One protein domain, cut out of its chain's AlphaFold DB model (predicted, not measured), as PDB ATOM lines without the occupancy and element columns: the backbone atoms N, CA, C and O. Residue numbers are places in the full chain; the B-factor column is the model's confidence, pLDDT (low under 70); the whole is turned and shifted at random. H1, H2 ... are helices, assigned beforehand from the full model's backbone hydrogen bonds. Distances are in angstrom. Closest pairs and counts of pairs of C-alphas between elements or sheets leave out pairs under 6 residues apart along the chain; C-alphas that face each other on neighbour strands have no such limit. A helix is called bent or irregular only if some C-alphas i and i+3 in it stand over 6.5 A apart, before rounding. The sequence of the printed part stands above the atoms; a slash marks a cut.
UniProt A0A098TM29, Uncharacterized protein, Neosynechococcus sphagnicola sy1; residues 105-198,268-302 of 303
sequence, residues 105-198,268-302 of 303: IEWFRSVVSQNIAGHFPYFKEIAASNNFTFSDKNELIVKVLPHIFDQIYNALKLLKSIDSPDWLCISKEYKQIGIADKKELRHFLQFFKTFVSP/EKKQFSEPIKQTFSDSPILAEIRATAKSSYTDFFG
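This is residues 105 to 198 and 268 to 302 of the 303 residues of an uncharacterized protein of Neosynechococcus sphagnicola sy1 (UniProt A0A098TM29). Helix H2 runs through the middle of a small globule built of helices. H1b, the second arm of the bent helix H1, crosses H2, and H4 crosses it further along; H5 and H6 pack on H2 away from these, with the first arm, H1a, beside H5. H3 packs on the last residues of H2, and H7 lies far out beyond H6, touching no helix. The printed part has 129 residues with seven named helices, H1 to H7 in chain order, and no named strand; the class is all helix. It is compact, with a radius of gyration of the C-alphas of 14.4 A and spans of 40 by 33 by 23 A.

The longest helix by residues, H1, covers residues 105 to 129 and begins at C-alpha 105 at (-30.429, -13.206, 38.605). By its hydrogen bonds it was assigned as one helix, but it is bent: C-alphas 114 and 117 are 7.9 A apart, and the arms H1a, residues 105 to 114, and H1b, residues 117 to 129, are about perpendicular at 76 degrees. H1b is irregular, with C-alphas 118 and 121 7.1 A apart. H2, residues 137 to 159, is 32.0 A long from first to last C-alpha; it is neither bent nor irregular, but only just, with C-alphas 143 and 146 6.3 A apart. H3 is residues 168 to 172. H4, residues 182 to 198, is 25.7 A long and irregular, with C-alphas 195 and 198 7.0 A apart. H5 is residues 273 to 282, H6 residues 285 to 292, and H7 residues 296 to 301, ending at C-alpha 301 at (-28.959, 0.152, 41.407).

H2 is the hub, touching five other helices. With residues 137 to 144 alone it touches H1b, about perpendicular at 76 degrees; the closest C-alphas, of Phe 123 and Val 144, are 6.3 A apart. H2 and H4 only just touch, with 3 pairs of C-alphas within 8 A, closest at Ile 152 and Phe 192, 6.5 A. H6 touches H2 at a shallow tilt of 26 degrees, the same way, closest at the C-alphas of Tyr 153 and Ile 289, 5.6 A. H5 touches H2 at a steep tilt of 46 degrees, closest at the C-alphas of Val 142 and Thr 279, 5.8 A. H3 touches H2 at the C-alphas of Ile 170 and Ala 155, their closest, 6.3 A. H1a touches H5 at a shallow tilt of 27 degrees, opposite ways, closest at the C-alphas of Ser 113 and Ser 273, 5.8 A. H7 is apart from H2 and H6, among others. Every O i to N i+4 pair is within hydrogen-bond range in H1a, H3, H5, H6 and H7; the counts are 7 of 9 in H1b, 17 of 19 in H2 and 12 of 13 in H4.

The two C-alphas farthest apart, of Ser 135 and Phe 300, are 43.6 A apart. Residues 199 to 267 are not printed, and C-alphas 198 and 268 across the cut are 21.2 A apart. Of the links that are printed whole, H5 to H6 and H6 to H7 are tight, the others are short, and none is long. The mean pLDDT of the printed part is 92.1, and residue 268 alone is under 70.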
ATOM      1  N   ILE A 105     -29.962 -12.044  39.368       94.38
ATOM      2  CA  ILE A 105     -30.429 -13.206  38.605       94.38
ATOM      3  C   ILE A 105     -29.451 -13.521  37.475       94.38
ATOM      4  O   ILE A 105     -29.044 -14.674  37.313       94.38
ATOM      5  N   GLU A 106     -29.003 -12.507  36.734       93.56
ATOM      6  CA  GLU A 106     -27.974 -12.670  35.706       93.56
ATOM      7  C   GLU A 106     -26.638 -13.132  36.291       93.56
ATOM      8  O   GLU A 106     -25.916 -13.934  35.682       93.56
ATOM      9  N   TRP A 107     -26.299 -12.661  37.491       93.81
ATOM     10  CA  TRP A 107     -25.144 -13.151  38.227       93.81
ATOM     11  C   TRP A 107     -25.302 -14.632  38.586       93.81
ATOM     12  O   TRP A 107     -24.403 -15.428  38.300       93.81
ATOM     13  N   PHE A 108     -26.454 -15.023  39.142       94.81
ATOM     14  CA  PHE A 108     -26.746 -16.402  39.522       94.81
ATOM     15  C   PHE A 108     -26.680 -17.332  38.308       94.81
ATOM     16  O   PHE A 108     -25.956 -18.331  38.338       94.81
ATOM     17  N   ARG A 109     -27.300 -16.943  37.187       94.00
ATOM     18  CA  ARG A 109     -27.178 -17.630  35.892       94.00
ATOM     19  C   ARG A 109     -25.722 -17.823  35.484       94.00
ATOM     20  O   ARG A 109     -25.315 -18.916  35.082       94.00
ATOM     21  N   SER A 110     -24.907 -16.773  35.608       91.44
ATOM     22  CA  SER A 110     -23.488 -16.831  35.261       91.44
ATOM     23  C   SER A 110     -22.681 -17.770  36.162       91.44
ATOM     24  O   SER A 110     -21.689 -18.337  35.690       91.44
ATOM     25  N   VAL A 111     -23.047 -17.909  37.438       91.38
ATOM     26  CA  VAL A 111     -22.399 -18.842  38.370       91.38
ATOM     27  C   VAL A 111     -22.806 -20.275  38.067       91.38
ATOM     28  O   VAL A 111     -21.923 -21.120  37.911       91.38
ATOM     29  N   VAL A 112     -24.103 -20.529  37.884       92.56
ATOM     30  CA  VAL A 112     -24.624 -21.846  37.493       92.56
ATOM     31  C   VAL A 112     -23.956 -22.315  36.202       92.56
ATOM     32  O   VAL A 112     -23.408 -23.411  36.165       92.56
ATOM     33  N   SER A 113     -23.889 -21.464  35.173       91.94
ATOM     34  CA  SER A 113     -23.236 -21.798  33.899       91.94
ATOM     35  C   SER A 113     -21.745 -22.110  34.041       91.94
ATOM     36  O   SER A 113     -21.239 -23.003  33.365       91.94
ATOM     37  N   GLN A 114     -21.015 -21.414  34.917       87.94
ATOM     38  CA  GLN A 114     -19.600 -21.723  35.122       87.94
ATOM     39  C   GLN A 114     -19.403 -23.059  35.847       87.94
ATOM     40  O   GLN A 114     -18.499 -23.808  35.489       87.94
ATOM     41  N   ASN A 115     -20.208 -23.325  36.872       89.94
ATOM     42  CA  ASN A 115     -19.985 -24.432  37.800       89.94
ATOM     43  C   ASN A 115     -20.871 -25.649  37.500       89.94
ATOM     44  O   ASN A 115     -20.884 -26.601  38.278       89.94
ATOM     45  N   ILE A 116     -21.585 -25.649  36.366       90.50
ATOM     46  CA  ILE A 116     -22.586 -26.666  36.020       90.50
ATOM     47  C   ILE A 116     -22.045 -28.095  36.104       90.50
ATOM     48  O   ILE A 116     -22.735 -28.994  36.578       90.50
ATOM     49  N   ALA A 117     -20.779 -28.299  35.727       88.25
ATOM     50  CA  ALA A 117     -20.126 -29.598  35.803       88.25
ATOM     51  C   ALA A 117     -20.126 -30.173  37.233       88.25
ATOM     52  O   ALA A 117     -20.427 -31.353  37.416       88.25
ATOM     53  N   GLY A 118     -19.856 -29.327  38.234       87.06
ATOM     54  CA  GLY A 118     -19.873 -29.701  39.650       87.06
ATOM     55  C   GLY A 118     -21.279 -29.931  40.211       87.06
ATOM     56  O   GLY A 118     -21.417 -30.589  41.237       87.06
ATOM     57  N   HIS A 119     -22.323 -29.446  39.532       90.75
ATOM     58  CA  HIS A 119     -23.718 -29.595  39.957       90.75
ATOM     59  C   HIS A 119     -24.405 -30.853  39.406       90.75
ATOM     60  O   HIS A 119     -25.427 -31.264  39.950       90.75
ATOM     61  N   PHE A 120     -23.859 -31.509  38.373       92.88
ATOM     62  CA  PHE A 120     -24.502 -32.686  37.768       92.88
ATOM     63  C   PHE A 120     -24.799 -33.838  38.736       92.88
ATOM     64  O   PHE A 120     -25.889 -34.404  38.618       92.88
ATOM     65  N   PRO A 121     -23.906 -34.222  39.672       91.12
ATOM     66  CA  PRO A 121     -24.243 -35.243  40.661       91.12
ATOM     67  C   PRO A 121     -25.501 -34.873  41.453       91.12
ATOM     68  O   PRO A 121     -26.377 -35.710  41.637       91.12
ATOM     69  N   TYR A 122     -25.639 -33.601  41.830       90.81
ATOM     70  CA  TYR A 122     -26.778 -33.111  42.605       90.81
ATOM     71  C   TYR A 122     -28.047 -33.037  41.757       90.81
ATOM     72  O   TYR A 122     -29.111 -33.425  42.220       90.81
ATOM     73  N   PHE A 123     -27.942 -32.629  40.490       95.19
ATOM     74  CA  PHE A 123     -29.096 -32.600  39.587       95.19
ATOM     75  C   PHE A 123     -29.677 -33.995  39.360       95.19
ATOM     76  O   PHE A 123     -30.893 -34.153  39.360       95.19
ATOM     77  N   LYS A 124     -28.827 -35.020  39.226       94.81
ATOM     78  CA  LYS A 124     -29.289 -36.412  39.121       94.81
ATOM     79  C   LYS A 124     -30.035 -36.869  40.372       94.81
ATOM     80  O   LYS A 124     -31.005 -37.609  40.259       94.81
ATOM     81  N   GLU A 125     -29.588 -36.441  41.548       92.50
ATOM     82  CA  GLU A 125     -30.254 -36.765  42.810       92.50
ATOM     83  C   GLU A 125     -31.607 -36.065  42.935       92.50
ATOM     84  O   GLU A 125     -32.583 -36.725  43.268       92.50
ATOM     85  N   ILE A 126     -31.691 -34.776  42.584       93.62
ATOM     86  CA  ILE A 126     -32.963 -34.036  42.536       93.62
ATOM     87  C   ILE A 126     -33.933 -34.711  41.564       93.62
ATOM     88  O   ILE A 126     -35.088 -34.949  41.910       93.62
ATOM     89  N   ALA A 127     -33.459 -35.070  40.367       95.06
ATOM     90  CA  ALA A 127     -34.265 -35.773  39.378       95.06
ATOM     91  C   ALA A 127     -34.784 -37.120  39.904       95.06
ATOM     92  O   ALA A 127     -35.958 -37.427  39.723       95.06
ATOM     93  N   ALA A 128     -33.947 -37.893  40.604       92.94
ATOM     94  CA  ALA A 128     -34.352 -39.163  41.201       92.94
ATOM     95  C   ALA A 128     -35.403 -38.981  42.311       92.94
ATOM     96  O   ALA A 128     -36.421 -39.669  42.289       92.94
ATOM     97  N   SER A 129     -35.199 -38.037  43.239       90.88
ATOM     98  CA  SER A 129     -36.152 -37.764  44.328       90.88
ATOM     99  C   SER A 129     -37.507 -37.250  43.821       90.88
ATOM    100  O   SER A 129     -38.517 -37.436  44.497       90.88
ATOM    101  N   ASN A 130     -37.546 -36.658  42.622       91.81
ATOM    102  CA  ASN A 130     -38.752 -36.084  42.014       91.81
ATOM    103  C   ASN A 130     -39.288 -36.886  40.808       91.81
ATOM    104  O   ASN A 130     -40.187 -36.424  40.111       91.81
ATOM    105  N   ASN A 131     -38.776 -38.099  40.561       93.31
ATOM    106  CA  ASN A 131     -39.169 -38.966  39.438       93.31
ATOM    107  C   ASN A 131     -39.051 -38.309  38.045       93.31
ATOM    108  O   ASN A 131     -39.800 -38.637  37.122       93.31
ATOM    109  N   PHE A 132     -38.101 -37.391  37.862       95.56
ATOM    110  CA  PHE A 132     -37.819 -36.807  36.556       95.56
ATOM    111  C   PHE A 132     -37.025 -37.792  35.698       95.56
ATOM    112  O   PHE A 132     -35.913 -38.196  36.037       95.56
ATOM    113  N   THR A 133     -37.578 -38.145  34.543       95.00
ATOM    114  CA  THR A 133     -36.854 -38.871  33.496       95.00
ATOM    115  C   THR A 133     -36.015 -37.897  32.673       95.00
ATOM    116  O   THR A 133     -36.405 -36.746  32.505       95.00
ATOM    117  N   PHE A 134     -34.858 -38.320  32.170       96.75
ATOM    118  CA  PHE A 134     -34.030 -37.514  31.266       96.75
ATOM    119  C   PHE A 134     -33.151 -38.429  30.405       96.75
ATOM    120  O   PHE A 134     -32.642 -39.437  30.898       96.75
ATOM    121  N   SER A 135     -32.964 -38.090  29.129       94.88
ATOM    122  CA  SER A 135     -32.113 -38.828  28.190       94.88
ATOM    123  C   SER A 135     -30.661 -38.358  28.222       94.88
ATOM    124  O   SER A 135     -29.749 -39.142  27.966       94.88
ATOM    125  N   ASP A 136     -30.428 -37.084  28.544       95.62
ATOM    126  CA  ASP A 136     -29.097 -36.487  28.560       95.62
ATOM    127  C   ASP A 136     -28.956 -35.342  29.583       95.62
ATOM    128  O   ASP A 136     -29.852 -35.040  30.374       95.62
ATOM    129  N   LYS A 137     -27.773 -34.714  29.601       95.69
ATOM    130  CA  LYS A 137     -27.447 -33.609  30.512       95.69
ATOM    131  C   LYS A 137     -28.194 -32.311  30.190       95.69
ATOM    132  O   LYS A 137     -28.419 -31.540  31.117       95.69
ATOM    133  N   ASN A 138     -28.545 -32.048  28.932       95.31
ATOM    134  CA  ASN A 138     -29.309 -30.856  28.563       95.31
ATOM    135  C   ASN A 138     -30.734 -30.975  29.099       95.31
ATOM    136  O   ASN A 138     -31.208 -30.058  29.764       95.31
ATOM    137  N   GLU A 139     -31.382 -32.120  28.882       95.94
ATOM    138  CA  GLU A 139     -32.732 -32.363  29.397       95.94
ATOM    139  C   GLU A 139     -32.754 -32.339  30.932       95.94
ATOM    140  O   GLU A 139     -33.651 -31.749  31.533       95.94
ATOM    141  N   LEU A 140     -31.720 -32.893  31.577       96.75
ATOM    142  CA  LEU A 140     -31.566 -32.812  33.030       96.75
ATOM    143  C   LEU A 140     -31.535 -31.357  33.531       96.75
ATOM    144  O   LEU A 140     -32.183 -31.045  34.525       96.75
ATOM    145  N   ILE A 141     -30.804 -30.465  32.851       96.19
ATOM    146  CA  ILE A 141     -30.744 -29.034  33.195       96.19
ATOM    147  C   ILE A 141     -32.126 -28.391  33.059       96.19
ATOM    148  O   ILE A 141     -32.581 -27.740  33.998       96.19
ATOM    149  N   VAL A 142     -32.783 -28.603  31.916       95.75
ATOM    150  CA  VAL A 142     -34.087 -28.003  31.593       95.75
ATOM    151  C   VAL A 142     -35.185 -28.479  32.549       95.75
ATOM    152  O   VAL A 142     -36.116 -27.729  32.812       95.75
ATOM    153  N   LYS A 143     -35.075 -29.683  33.121       95.19
ATOM    154  CA  LYS A 143     -36.034 -30.191  34.119       95.19
ATOM    155  C   LYS A 143     -35.723 -29.749  35.548       95.19
ATOM    156  O   LYS A 143     -36.632 -29.402  36.293       95.19
ATOM    157  N   VAL A 144     -34.452 -29.766  35.947       96.50
ATOM    158  CA  VAL A 144     -34.065 -29.532  37.348       96.50
ATOM    159  C   VAL A 144     -33.988 -28.048  37.698       96.50
ATOM    160  O   VAL A 144     -34.370 -27.669  38.802       96.50
ATOM    161  N   LEU A 145     -33.504 -27.186  36.798       96.44
ATOM    162  CA  LEU A 145     -33.370 -25.760  37.112       96.44
ATOM    163  C   LEU A 145     -34.712 -25.060  37.393       96.44
ATOM    164  O   LEU A 145     -34.756 -24.329  38.381       96.44
ATOM    165  N   PRO A 146     -35.799 -25.278  36.622       96.50
ATOM    166  CA  PRO A 146     -37.097 -24.682  36.938       96.50
ATOM    167  C   PRO A 146     -37.607 -25.099  38.315       96.50
ATOM    168  O   PRO A 146     -38.010 -24.247  39.099       96.50
ATOM    169  N   HIS A 147     -37.465 -26.384  38.656       96.25
ATOM    170  CA  HIS A 147     -37.806 -26.903  39.983       96.25
ATOM    171  C   HIS A 147     -37.024 -26.192  41.097       96.25
ATOM    172  O   HIS A 147     -37.599 -25.780  42.101       96.25
ATOM    173  N   ILE A 148     -35.723 -25.952  40.900       96.88
ATOM    174  CA  ILE A 148     -34.918 -25.164  41.847       96.88
ATOM    175  C   ILE A 148     -35.433 -23.718  41.945       96.88
ATOM    176  O   ILE A 148     -35.443 -23.156  43.040       96.88
ATOM    177  N   PHE A 149     -35.860 -23.095  40.844       97.50
ATOM    178  CA  PHE A 149     -36.418 -21.739  40.886       97.50
ATOM    179  C   PHE A 149     -37.718 -21.682  41.688       97.50
ATOM    180  O   PHE A 149     -37.863 -20.793  42.527       97.50
ATOM    181  N   ASP A 150     -38.610 -22.654  41.513       96.81
ATOM    182  CA  ASP A 150     -39.841 -22.751  42.302       96.81
ATOM    183  C   ASP A 150     -39.530 -22.891  43.800       96.81
ATOM    184  O   ASP A 150     -40.116 -22.198  44.638       96.81
ATOM    185  N   GLN A 151     -38.538 -23.715  44.150       97.00
ATOM    186  CA  GLN A 151     -38.071 -23.854  45.531       97.00
ATOM    187  C   GLN A 151     -37.470 -22.549  46.080       97.00
ATOM    188  O   GLN A 151     -37.746 -22.183  47.224       97.00
ATOM    189  N   ILE A 152     -36.680 -21.816  45.280       97.00
ATOM    190  CA  ILE A 152     -36.137 -20.499  45.658       97.00
ATOM    191  C   ILE A 152     -37.285 -19.526  45.936       97.00
ATOM    192  O   ILE A 152     -37.288 -18.867  46.973       97.00
ATOM    193  N   TYR A 153     -38.273 -19.453  45.048       96.69
ATOM    194  CA  TYR A 153     -39.421 -18.568  45.210       96.69
ATOM    195  C   TYR A 153     -40.230 -18.890  46.473       96.69
ATOM    196  O   TYR A 153     -40.536 -17.995  47.266       96.69
ATOM    197  N   ASN A 154     -40.514 -20.169  46.722       96.38
ATOM    198  CA  ASN A 154     -41.224 -20.591  47.928       96.38
ATOM    199  C   ASN A 154     -40.409 -20.323  49.205       96.38
ATOM    200  O   ASN A 154     -40.971 -19.902  50.218       96.38
ATOM    201  N   ALA A 155     -39.084 -20.488  49.160       96.19
ATOM    202  CA  ALA A 155     -38.207 -20.112  50.264       96.19
ATOM    203  C   ALA A 155     -38.231 -18.599  50.529       96.19
ATOM    204  O   ALA A 155     -38.302 -18.184  51.686       96.19
ATOM    205  N   LEU A 156     -38.243 -17.763  49.485       94.62
ATOM    206  CA  LEU A 156     -38.375 -16.311  49.633       94.62
ATOM    207  C   LEU A 156     -39.721 -15.918  50.256       94.62
ATOM    208  O   LEU A 156     -39.747 -15.071  51.150       94.62
ATOM    209  N   LYS A 157     -40.824 -16.571  49.865       93.88
ATOM    210  CA  LYS A 157     -42.139 -16.375  50.503       93.88
ATOM    211  C   LYS A 157     -42.118 -16.706  51.990       93.88
ATOM    212  O   LYS A 157     -42.657 -15.945  52.792       93.88
ATOM    213  N   LEU A 158     -41.480 -17.817  52.354       93.81
ATOM    214  CA  LEU A 158     -41.349 -18.236  53.746       93.81
ATOM    215  C   LEU A 158     -40.517 -17.230  54.560       93.81
ATOM    216  O   LEU A 158     -40.889 -16.877  55.678       93.81
ATOM    217  N   LEU A 159     -39.417 -16.737  53.983       91.94
ATOM    218  CA  LEU A 159     -38.533 -15.766  54.628       91.94
ATOM    219  C   LEU A 159     -39.122 -14.353  54.708       91.94
ATOM    220  O   LEU A 159     -38.675 -13.572  55.549       91.94
ATOM    221  N   LYS A 160     -40.085 -14.011  53.840       87.00
ATOM    222  CA  LYS A 160     -40.695 -12.675  53.647       87.00
ATOM    223  C   LYS A 160     -39.738 -11.569  53.185       87.00
ATOM    224  O   LYS A 160     -40.193 -10.555  52.671       87.00
ATOM    225  N   SER A 161     -38.433 -11.741  53.372       85.88
ATOM    226  CA  SER A 161     -37.376 -10.856  52.894       85.88
ATOM    227  C   SER A 161     -36.100 -11.660  52.669       85.88
ATOM    228  O   SER A 161     -35.751 -12.525  53.476       85.88
ATOM    229  N   ILE A 162     -35.367 -11.337  51.603       87.56
ATOM    230  CA  ILE A 162     -34.065 -11.946  51.310       87.56
ATOM    231  C   ILE A 162     -32.995 -11.616  52.362       87.56
ATOM    232  O   ILE A 162     -32.029 -12.359  52.532       87.56
ATOM    233  N   ASP A 163     -33.195 -10.529  53.110       84.25
ATOM    234  CA  ASP A 163     -32.310 -10.093  54.188       84.25
ATOM    235  C   ASP A 163     -32.662 -10.707  55.550       84.25
ATOM    236  O   ASP A 163     -31.985 -10.408  56.538       84.25
ATOM    237  N   SER A 164     -33.690 -11.563  55.609       84.81
ATOM    238  CA  SER A 164     -34.125 -12.219  56.841       84.81
ATOM    239  C   SER A 164     -32.981 -13.017  57.483       84.81
ATOM    240  O   SER A 164     -32.290 -13.761  56.784       84.81
ATOM    241  N   PRO A 165     -32.767 -12.910  58.808       78.62
ATOM    242  CA  PRO A 165     -31.767 -13.707  59.513       78.62
ATOM    243  C   PRO A 165     -32.248 -15.134  59.831       78.62
ATOM    244  O   PRO A 165     -31.424 -15.996  60.139       78.62
ATOM    245  N   ASP A 166     -33.554 -15.422  59.745       84.62
ATOM    246  CA  ASP A 166     -34.133 -16.716  60.143       84.62
ATOM    247  C   ASP A 166     -34.126 -17.748  59.006       84.62
ATOM    248  O   ASP A 166     -35.150 -18.268  58.577       84.62
ATOM    249  N   TRP A 167     -32.937 -18.090  58.517       85.94
ATOM    250  CA  TRP A 167     -32.779 -19.108  57.469       85.94
ATOM    251  C   TRP A 167     -33.103 -20.522  57.959       85.94
ATOM    252  O   TRP A 167     -33.267 -21.448  57.163       85.94
ATOM    253  N   LEU A 168     -33.196 -20.710  59.278       88.12
ATOM    254  CA  LEU A 168     -33.536 -21.993  59.879       88.12
ATOM    255  C   LEU A 168     -34.968 -22.412  59.542       88.12
ATOM    256  O   LEU A 168     -35.238 -23.615  59.515       88.12
ATOM    257  N   CYS A 169     -35.866 -21.464  59.241       91.06
ATOM    258  CA  CYS A 169     -37.228 -21.779  58.820       91.06
ATOM    259  C   CYS A 169     -37.245 -22.640  57.543       91.06
ATOM    260  O   CYS A 169     -37.985 -23.617  57.499       91.06
ATOM    261  N   ILE A 170     -36.340 -22.397  56.583       93.31
ATOM    262  CA  ILE A 170     -36.196 -23.207  55.358       93.31
ATOM    263  C   ILE A 170     -35.913 -24.669  55.706       93.31
ATOM    264  O   ILE A 170     -36.475 -25.580  55.109       93.31
ATOM    265  N   SER A 171     -35.045 -24.909  56.691       93.19
ATOM    266  CA  SER A 171     -34.682 -26.273  57.089       93.19
ATOM    267  C   SER A 171     -35.794 -26.977  57.866       93.19
ATOM    268  O   SER A 171     -35.896 -28.201  57.802       93.19
ATOM    269  N   LYS A 172     -36.616 -26.226  58.606       93.62
ATOM    270  CA  LYS A 172     -37.767 -26.763  59.347       93.62
ATOM    271  C   LYS A 172     -38.935 -27.076  58.413       93.62
ATOM    272  O   LYS A 172     -39.533 -28.139  58.529       93.62
ATOM    273  N   GLU A 173     -39.183 -26.195  57.450       95.25
ATOM    274  CA  GLU A 173     -40.348 -26.220  56.562       95.25
ATOM    275  C   GLU A 173     -40.001 -26.651  55.130       95.25
ATOM    276  O   GLU A 173     -40.732 -26.344  54.191       95.25
ATOM    277  N   TYR A 174     -38.900 -27.386  54.932       95.75
ATOM    278  CA  TYR A 174     -38.397 -27.727  53.593       95.75
ATOM    279  C   TYR A 174     -39.443 -28.415  52.697       95.75
ATOM    280  O   TYR A 174     -39.481 -28.206  51.488       95.75
ATOM    281  N   LYS A 175     -40.353 -29.196  53.287       95.75
ATOM    282  CA  LYS A 175     -41.448 -29.829  52.542       95.75
ATOM    283  C   LYS A 175     -42.446 -28.815  51.978       95.75
ATOM    284  O   LYS A 175     -42.966 -29.034  50.892       95.75
ATOM    285  N   GLN A 176     -42.697 -27.710  52.686       94.81
ATOM    286  CA  GLN A 176     -43.609 -26.653  52.229       94.81
ATOM    287  C   GLN A 176     -43.059 -25.904  51.013       94.81
ATOM    288  O   GLN A 176     -43.827 -25.382  50.213       94.81
ATOM    289  N   ILE A 177     -41.732 -25.874  50.857       95.44
ATOM    290  CA  ILE A 177     -41.071 -25.242  49.712       95.44
ATOM    291  C   ILE A 177     -40.829 -26.211  48.547       95.44
ATOM    292  O   ILE A 177     -40.173 -25.830  47.585       95.44
ATOM    293  N   GLY A 178     -41.367 -27.435  48.609       94.50
ATOM    294  CA  GLY A 178     -41.290 -28.409  47.517       94.50
ATOM    295  C   GLY A 178     -39.997 -29.226  47.482       94.50
ATOM    296  O   GLY A 178     -39.585 -29.668  46.413       94.50
ATOM    297  N   ILE A 179     -39.331 -29.413  48.625       95.94
ATOM    298  CA  ILE A 179     -38.159 -30.292  48.749       95.94
ATOM    299  C   ILE A 179     -38.609 -31.660  49.269       95.94
ATOM    300  O   ILE A 179     -39.247 -31.752  50.324       95.94
ATOM    301  N   ALA A 180     -38.252 -32.729  48.557       93.56
ATOM    302  CA  ALA A 180     -38.726 -34.080  48.839       93.56
ATOM    303  C   ALA A 180     -38.102 -34.668  50.115       93.56
ATOM    304  O   ALA A 180     -38.793 -35.274  50.941       93.56
ATOM    305  N   ASP A 181     -36.793 -34.479  50.303       92.50
ATOM    306  CA  ASP A 181     -36.037 -35.121  51.376       92.50
ATOM    307  C   ASP A 181     -34.867 -34.267  51.917       92.50
ATOM    308  O   ASP A 181     -34.530 -33.192  51.421       92.50
ATOM    309  N   LYS A 182     -34.218 -34.754  52.985       91.56
ATOM    310  CA  LYS A 182     -33.088 -34.061  53.633       91.56
ATOM    311  C   LYS A 182     -31.827 -33.990  52.763       91.56
ATOM    312  O   LYS A 182     -30.948 -33.172  53.043       91.56
ATOM    313  N   LYS A 183     -31.688 -34.877  51.777       89.44
ATOM    314  CA  LYS A 183     -30.548 -34.901  50.860       89.44
ATOM    315  C   LYS A 183     -30.702 -33.773  49.846       89.44
ATOM    316  O   LYS A 183     -29.791 -32.960  49.724       89.44
ATOM    317  N   GLU A 184     -31.879 -33.658  49.235       92.31
ATOM    318  CA  GLU A 184     -32.250 -32.534  48.376       92.31
ATOM    319  C   GLU A 184     -32.155 -31.204  49.130       92.31
ATOM    320  O   GLU A 184     -31.538 -30.270  48.621       92.31
ATOM    321  N   LEU A 185     -32.633 -31.136  50.382       93.38
ATOM    322  CA  LEU A 185     -32.514 -29.934  51.217       93.38
ATOM    323  C   LEU A 185     -31.070 -29.430  51.315       93.38
ATOM    324  O   LEU A 185     -30.819 -28.231  51.216       93.38
ATOM    325  N   ARG A 186     -30.102 -30.330  51.505       89.94
ATOM    326  CA  ARG A 186     -28.690 -29.941  51.616       89.94
ATOM    327  C   ARG A 186     -28.196 -29.258  50.342       89.94
ATOM    328  O   ARG A 186     -27.498 -28.249  50.432       89.94
ATOM    329  N   HIS A 187     -28.565 -29.793  49.183       89.62
ATOM    330  CA  HIS A 187     -28.187 -29.240  47.882       89.62
ATOM    331  C   HIS A 187     -28.904 -27.927  47.608       89.62
ATOM    332  O   HIS A 187     -28.270 -26.951  47.209       89.62
ATOM    333  N   PHE A 188     -30.202 -27.876  47.906       93.62
ATOM    334  CA  PHE A 188     -30.992 -26.660  47.813       93.62
ATOM    335  C   PHE A 188     -30.373 -25.533  48.642       93.62
ATOM    336  O   PHE A 188     -30.158 -24.446  48.118       93.62
ATOM    337  N   LEU A 189     -29.988 -25.784  49.898       92.81
ATOM    338  CA  LEU A 189     -29.370 -24.765  50.753       92.81
ATOM    339  C   LEU A 189     -28.058 -24.211  50.169       92.81
ATOM    340  O   LEU A 189     -27.769 -23.027  50.340       92.81
ATOM    341  N   GLN A 190     -27.272 -25.024  49.455       87.94
ATOM    342  CA  GLN A 190     -26.070 -24.547  48.758       87.94
ATOM    343  C   GLN A 190     -26.418 -23.630  47.574       87.94
ATOM    344  O   GLN A 190     -25.799 -22.571  47.409       87.94
ATOM    345  N   PHE A 191     -27.420 -24.008  46.775       90.94
ATOM    346  CA  PHE A 191     -27.935 -23.182  45.679       90.94
ATOM    347  C   PHE A 191     -28.542 -21.881  46.189       90.94
ATOM    348  O   PHE A 191     -28.174 -20.811  45.712       90.94
ATOM    349  N   PHE A 192     -29.398 -21.960  47.203       94.25
ATOM    350  CA  PHE A 192     -30.048 -20.815  47.819       94.25
ATOM    351  C   PHE A 192     -29.022 -19.845  48.417       94.25
ATOM    352  O   PHE A 192     -29.073 -18.646  48.163       94.25
ATOM    353  N   LYS A 193     -27.992 -20.351  49.111       91.12
ATOM    354  CA  LYS A 193     -26.883 -19.513  49.597       91.12
ATOM    355  C   LYS A 193     -26.147 -18.801  48.459       91.12
ATOM    356  O   LYS A 193     -25.761 -17.644  48.613       91.12
ATOM    357  N   THR A 194     -25.946 -19.480  47.332       91.44
ATOM    358  CA  THR A 194     -25.324 -18.880  46.146       91.44
ATOM    359  C   THR A 194     -26.233 -17.810  45.544       91.44
ATOM    360  O   THR A 194     -25.756 -16.717  45.264       91.44
ATOM    361  N   PHE A 195     -27.532 -18.085  45.417       94.31
ATOM    362  CA  PHE A 195     -28.540 -17.147  44.929       94.31
ATOM    363  C   PHE A 195     -28.595 -15.854  45.755       94.31
ATOM    364  O   PHE A 195     -28.582 -14.769  45.187       94.31
ATOM    365  N   VAL A 196     -28.583 -15.944  47.089       92.88
ATOM    366  CA  VAL A 196     -28.670 -14.756  47.957       92.88
ATOM    367  C   VAL A 196     -27.348 -13.983  48.057       92.88
ATOM    368  O   VAL A 196     -27.347 -12.797  48.381       92.88
ATOM    369  N   SER A 197     -26.208 -14.620  47.771       90.38
ATOM    370  CA  SER A 197     -24.882 -13.995  47.881       90.38
ATOM    371  C   SER A 197     -24.765 -12.604  47.233       90.38
ATOM    372  O   SER A 197     -24.223 -11.722  47.894       90.38
ATOM    373  N   PRO A 198     -25.222 -12.350  45.990       91.81
ATOM    374  CA  PRO A 198     -25.184 -11.006  45.406       91.81
ATOM    375  C   PRO A 198     -26.014  -9.976  46.185       91.81
ATOM    376  O   PRO A 198     -25.581  -8.837  46.331       91.81
ATOM    377  N   GLU A 268     -20.601 -17.402  26.801       62.69
ATOM    378  CA  GLU A 268     -21.399 -18.023  25.732       62.69
ATOM    379  C   GLU A 268     -20.730 -19.263  25.132       62.69
ATOM    380  O   GLU A 268     -21.412 -20.191  24.711       62.69
ATOM    381  N   LYS A 269     -19.394 -19.339  25.188       70.88
ATOM    382  CA  LYS A 269     -18.607 -20.467  24.665       70.88
ATOM    383  C   LYS A 269     -18.496 -21.650  25.633       70.88
ATOM    384  O   LYS A 269     -17.783 -22.609  25.346       70.88
ATOM    385  N   LYS A 270     -19.131 -21.584  26.807       79.19
ATOM    386  CA  LYS A 270     -19.057 -22.650  27.815       79.19
ATOM    387  C   LYS A 270     -20.020 -23.781  27.489       79.19
ATOM    388  O   LYS A 270     -21.123 -23.556  27.004       79.19
ATOM    389  N   GLN A 271     -19.616 -25.005  27.818       81.94
ATOM    390  CA  GLN A 271     -20.481 -26.174  27.694       81.94
ATOM    391  C   GLN A 271     -21.780 -25.954  28.491       81.94
ATOM    392  O   GLN A 271     -21.730 -25.478  29.625       81.94
ATOM    393  N   PHE A 272     -22.924 -26.303  27.898       89.94
ATOM    394  CA  PHE A 272     -24.262 -26.133  28.487       89.94
ATOM    395  C   PHE A 272     -24.725 -24.675  28.695       89.94
ATOM    396  O   PHE A 272     -25.729 -24.454  29.367       89.94
ATOM    397  N   SER A 273     -24.046 -23.671  28.123       87.75
ATOM    398  CA  SER A 273     -24.466 -22.262  28.219       87.75
ATOM    399  C   SER A 273     -25.876 -22.031  27.665       87.75
ATOM    400  O   SER A 273     -26.678 -21.364  28.316       87.75
ATOM    401  N   GLU A 274     -26.183 -22.628  26.513       91.06
ATOM    402  CA  GLU A 274     -27.461 -22.464  25.822       91.06
ATOM    403  C   GLU A 274     -28.657 -23.050  26.586       91.06
ATOM    404  O   GLU A 274     -29.567 -22.283  26.893       91.06
ATOM    405  N   PRO A 275     -28.675 -24.336  27.005       93.31
ATOM    406  CA  PRO A 275     -29.808 -24.863  27.770       93.31
ATOM    407  C   PRO A 275     -30.025 -24.105  29.087       93.31
ATOM    408  O   PRO A 275     -31.165 -23.908  29.499       93.31
ATOM    409  N   ILE A 276     -28.960 -23.614  29.732       94.31
ATOM    410  CA  ILE A 276     -29.084 -22.780  30.937       94.31
ATOM    411  C   ILE A 276     -29.703 -21.425  30.588       94.31
ATOM    412  O   ILE A 276     -30.638 -20.992  31.254       94.31
ATOM    413  N   LYS A 277     -29.198 -20.745  29.551       93.38
ATOM    414  CA  LYS A 277     -29.730 -19.453  29.101       93.38
ATOM    415  C   LYS A 277     -31.211 -19.563  28.742       93.38
ATOM    416  O   LYS A 277     -31.989 -18.732  29.204       93.38
ATOM    417  N   GLN A 278     -31.583 -20.592  27.987       93.31
ATOM    418  CA  GLN A 278     -32.965 -20.852  27.606       93.31
ATOM    419  C   GLN A 278     -33.839 -21.064  28.847       93.31
ATOM    420  O   GLN A 278     -34.830 -20.370  29.025       93.31
ATOM    421  N   THR A 279     -33.399 -21.916  29.778       95.44
ATOM    422  CA  THR A 279     -34.141 -22.190  31.019       95.44
ATOM    423  C   THR A 279     -34.364 -20.935  31.871       95.44
ATOM    424  O   THR A 279     -35.428 -20.764  32.456       95.44
ATOM    425  N   PHE A 280     -33.380 -20.032  31.946       95.94
ATOM    426  CA  PHE A 280     -33.548 -18.743  32.626       95.94
ATOM    427  C   PHE A 280     -34.439 -17.764  31.846       95.94
ATOM    428  O   PHE A 280     -35.086 -16.924  32.453       95.94
ATOM    429  N   SER A 281     -34.472 -17.835  30.518       92.69
ATOM    430  CA  SER A 281     -35.286 -16.920  29.704       92.69
ATOM    431  C   SER A 281     -36.762 -17.325  29.708       92.69
ATOM    432  O   SER A 281     -37.635 -16.464  29.772       92.69
ATOM    433  N   ASP A 282     -37.033 -18.629  29.702       93.44
ATOM    434  CA  ASP A 282     -38.385 -19.190  29.593       93.44
ATOM    435  C   ASP A 282     -39.115 -19.294  30.933       93.44
ATOM    436  O   ASP A 282     -40.301 -19.613  30.967       93.44
ATOM    437  N   SER A 283     -38.417 -19.076  32.047       94.19
ATOM    438  CA  SER A 283     -38.957 -19.314  33.382       94.19
ATOM    439  C   SER A 283     -39.765 -18.106  33.887       94.19
ATOM    440  O   SER A 283     -39.172 -17.099  34.291       94.19
ATOM    441  N   PRO A 284     -41.113 -18.182  33.941       91.62
ATOM    442  CA  PRO A 284     -41.945 -17.050  34.354       91.62
ATOM    443  C   PRO A 284     -41.760 -16.701  35.837       91.62
ATOM    444  O   PRO A 284     -41.904 -15.540  36.225       91.62
ATOM    445  N   ILE A 285     -41.377 -17.678  36.669       96.00
ATOM    446  CA  ILE A 285     -41.186 -17.484  38.112       96.00
ATOM    447  C   ILE A 285     -40.001 -16.558  38.424       96.00
ATOM    448  O   ILE A 285     -39.933 -15.982  39.505       96.00
ATOM    449  N   LEU A 286     -39.077 -16.335  37.483       94.88
ATOM    450  CA  LEU A 286     -37.952 -15.425  37.712       94.88
ATOM    451  C   LEU A 286     -38.386 -13.960  37.849       94.88
ATOM    452  O   LEU A 286     -37.738 -13.219  38.584       94.88
ATOM    453  N   ALA A 287     -39.485 -13.540  37.212       93.38
ATOM    454  CA  ALA A 287     -40.034 -12.196  37.405       93.38
ATOM    455  C   ALA A 287     -40.573 -12.009  38.836       93.38
ATOM    456  O   ALA A 287     -40.295 -11.007  39.494       93.38
ATOM    457  N   GLU A 288     -41.273 -13.020  39.346       94.94
ATOM    458  CA  GLU A 288     -41.770 -13.087  40.725       94.94
ATOM    459  C   GLU A 288     -40.617 -13.118  41.744       94.94
ATOM    460  O   GLU A 288     -40.642 -12.414  42.758       94.94
ATOM    461  N   ILE A 289     -39.561 -13.884  41.450       95.62
ATOM    462  CA  ILE A 289     -38.340 -13.920  42.260       95.62
ATOM    463  C   ILE A 289     -37.687 -12.537  42.298       95.62
ATOM    464  O   ILE A 289     -37.379 -12.075  43.390       95.62
ATOM    465  N   ARG A 290     -37.523 -11.847  41.159       93.81
ATOM    466  CA  ARG A 290     -36.980 -10.473  41.115       93.81
ATOM    467  C   ARG A 290     -37.787  -9.519  41.992       93.81
ATOM    468  O   ARG A 290     -37.211  -8.785  42.787       93.81
ATOM    469  N   ALA A 291     -39.115  -9.572  41.895       91.94
ATOM    470  CA  ALA A 291     -39.998  -8.718  42.682       91.94
ATOM    471  C   ALA A 291     -39.911  -8.994  44.194       91.94
ATOM    472  O   ALA A 291     -40.046  -8.068  44.994       91.94
ATOM    473  N   THR A 292     -39.673 -10.250  44.584       92.00
ATOM    474  CA  THR A 292     -39.634 -10.681  45.992       92.00
ATOM    475  C   THR A 292     -38.236 -10.553  46.613       92.00
ATOM    476  O   THR A 292     -38.100 -10.285  47.804       92.00
ATOM    477  N   ALA A 293     -37.178 -10.728  45.821       92.81
ATOM    478  CA  ALA A 293     -35.782 -10.759  46.257       92.81
ATOM    479  C   ALA A 293     -35.138  -9.362  46.365       92.81
ATOM    480  O   ALA A 293     -33.931  -9.218  46.171       92.81
ATOM    481  N   LYS A 294     -35.923  -8.325  46.668       90.25
ATOM    482  CA  LYS A 294     -35.402  -6.961  46.804       90.25
ATOM    483  C   LYS A 294     -34.546  -6.809  48.058       90.25
ATOM    484  O   LYS A 294     -34.929  -7.264  49.136       90.25
ATOM    485  N   SER A 295     -33.407  -6.146  47.909       89.19
ATOM    486  CA  SER A 295     -32.542  -5.690  48.996       89.19
ATOM    487  C   SER A 295     -32.173  -4.220  48.792       89.19
ATOM    488  O   SER A 295     -32.339  -3.675  47.700       89.19
ATOM    489  N   SER A 296     -31.610  -3.574  49.819       85.94
ATOM    490  CA  SER A 296     -31.127  -2.182  49.711       85.94
ATOM    491  C   SER A 296     -30.187  -1.977  48.518       85.94
ATOM    492  O   SER A 296     -30.202  -0.939  47.865       85.94
ATOM    493  N   TYR A 297     -29.403  -3.006  48.205       87.88
ATOM    494  CA  TYR A 297     -28.532  -3.074  47.045       87.88
ATOM    495  C   TYR A 297     -29.294  -3.069  45.710       87.88
ATOM    496  O   TYR A 297     -28.939  -2.300  44.819       87.88
ATOM    497  N   THR A 298     -30.312  -3.921  45.540       91.62
ATOM    498  CA  THR A 298     -31.047  -3.982  44.264       91.62
ATOM    499  C   THR A 298     -31.805  -2.689  44.016       91.62
ATOM    500  O   THR A 298     -31.773  -2.177  42.901       91.62
ATOM    501  N   ASP A 299     -32.387  -2.112  45.070       90.69
ATOM    502  CA  ASP A 299     -33.097  -0.838  44.983       90.69
ATOM    503  C   ASP A 299     -32.149   0.317  44.618       90.69
ATOM    504  O   ASP A 299     -32.478   1.122  43.750       90.69
ATOM    505  N   PHE A 300     -30.945   0.370  45.207       92.25
ATOM    506  CA  PHE A 300     -29.950   1.413  44.913       92.25
ATOM    507  C   PHE A 300     -29.515   1.433  43.439       92.25
ATOM    508  O   PHE A 300     -29.297   2.499  42.868       92.25
ATOM    509  N   PHE A 301     -29.386   0.264  42.807       90.88
ATOM    510  CA  PHE A 301     -28.959   0.152  41.407       90.88
ATOM    511  C   PHE A 301     -30.107   0.038  40.399       90.88
ATOM    512  O   PHE A 301     -29.842   0.016  39.196       90.88
ATOM    513  N   GLY A 302     -31.356  -0.031  40.865       90.12
ATOM    514  CA  GLY A 302     -32.531  -0.194  40.011       90.12
ATOM    515  C   GLY A 302     -32.614  -1.562  39.322       90.12
ATOM    516  O   GLY A 302     -32.969  -1.613  38.142       90.12
TER     517      GLY A 302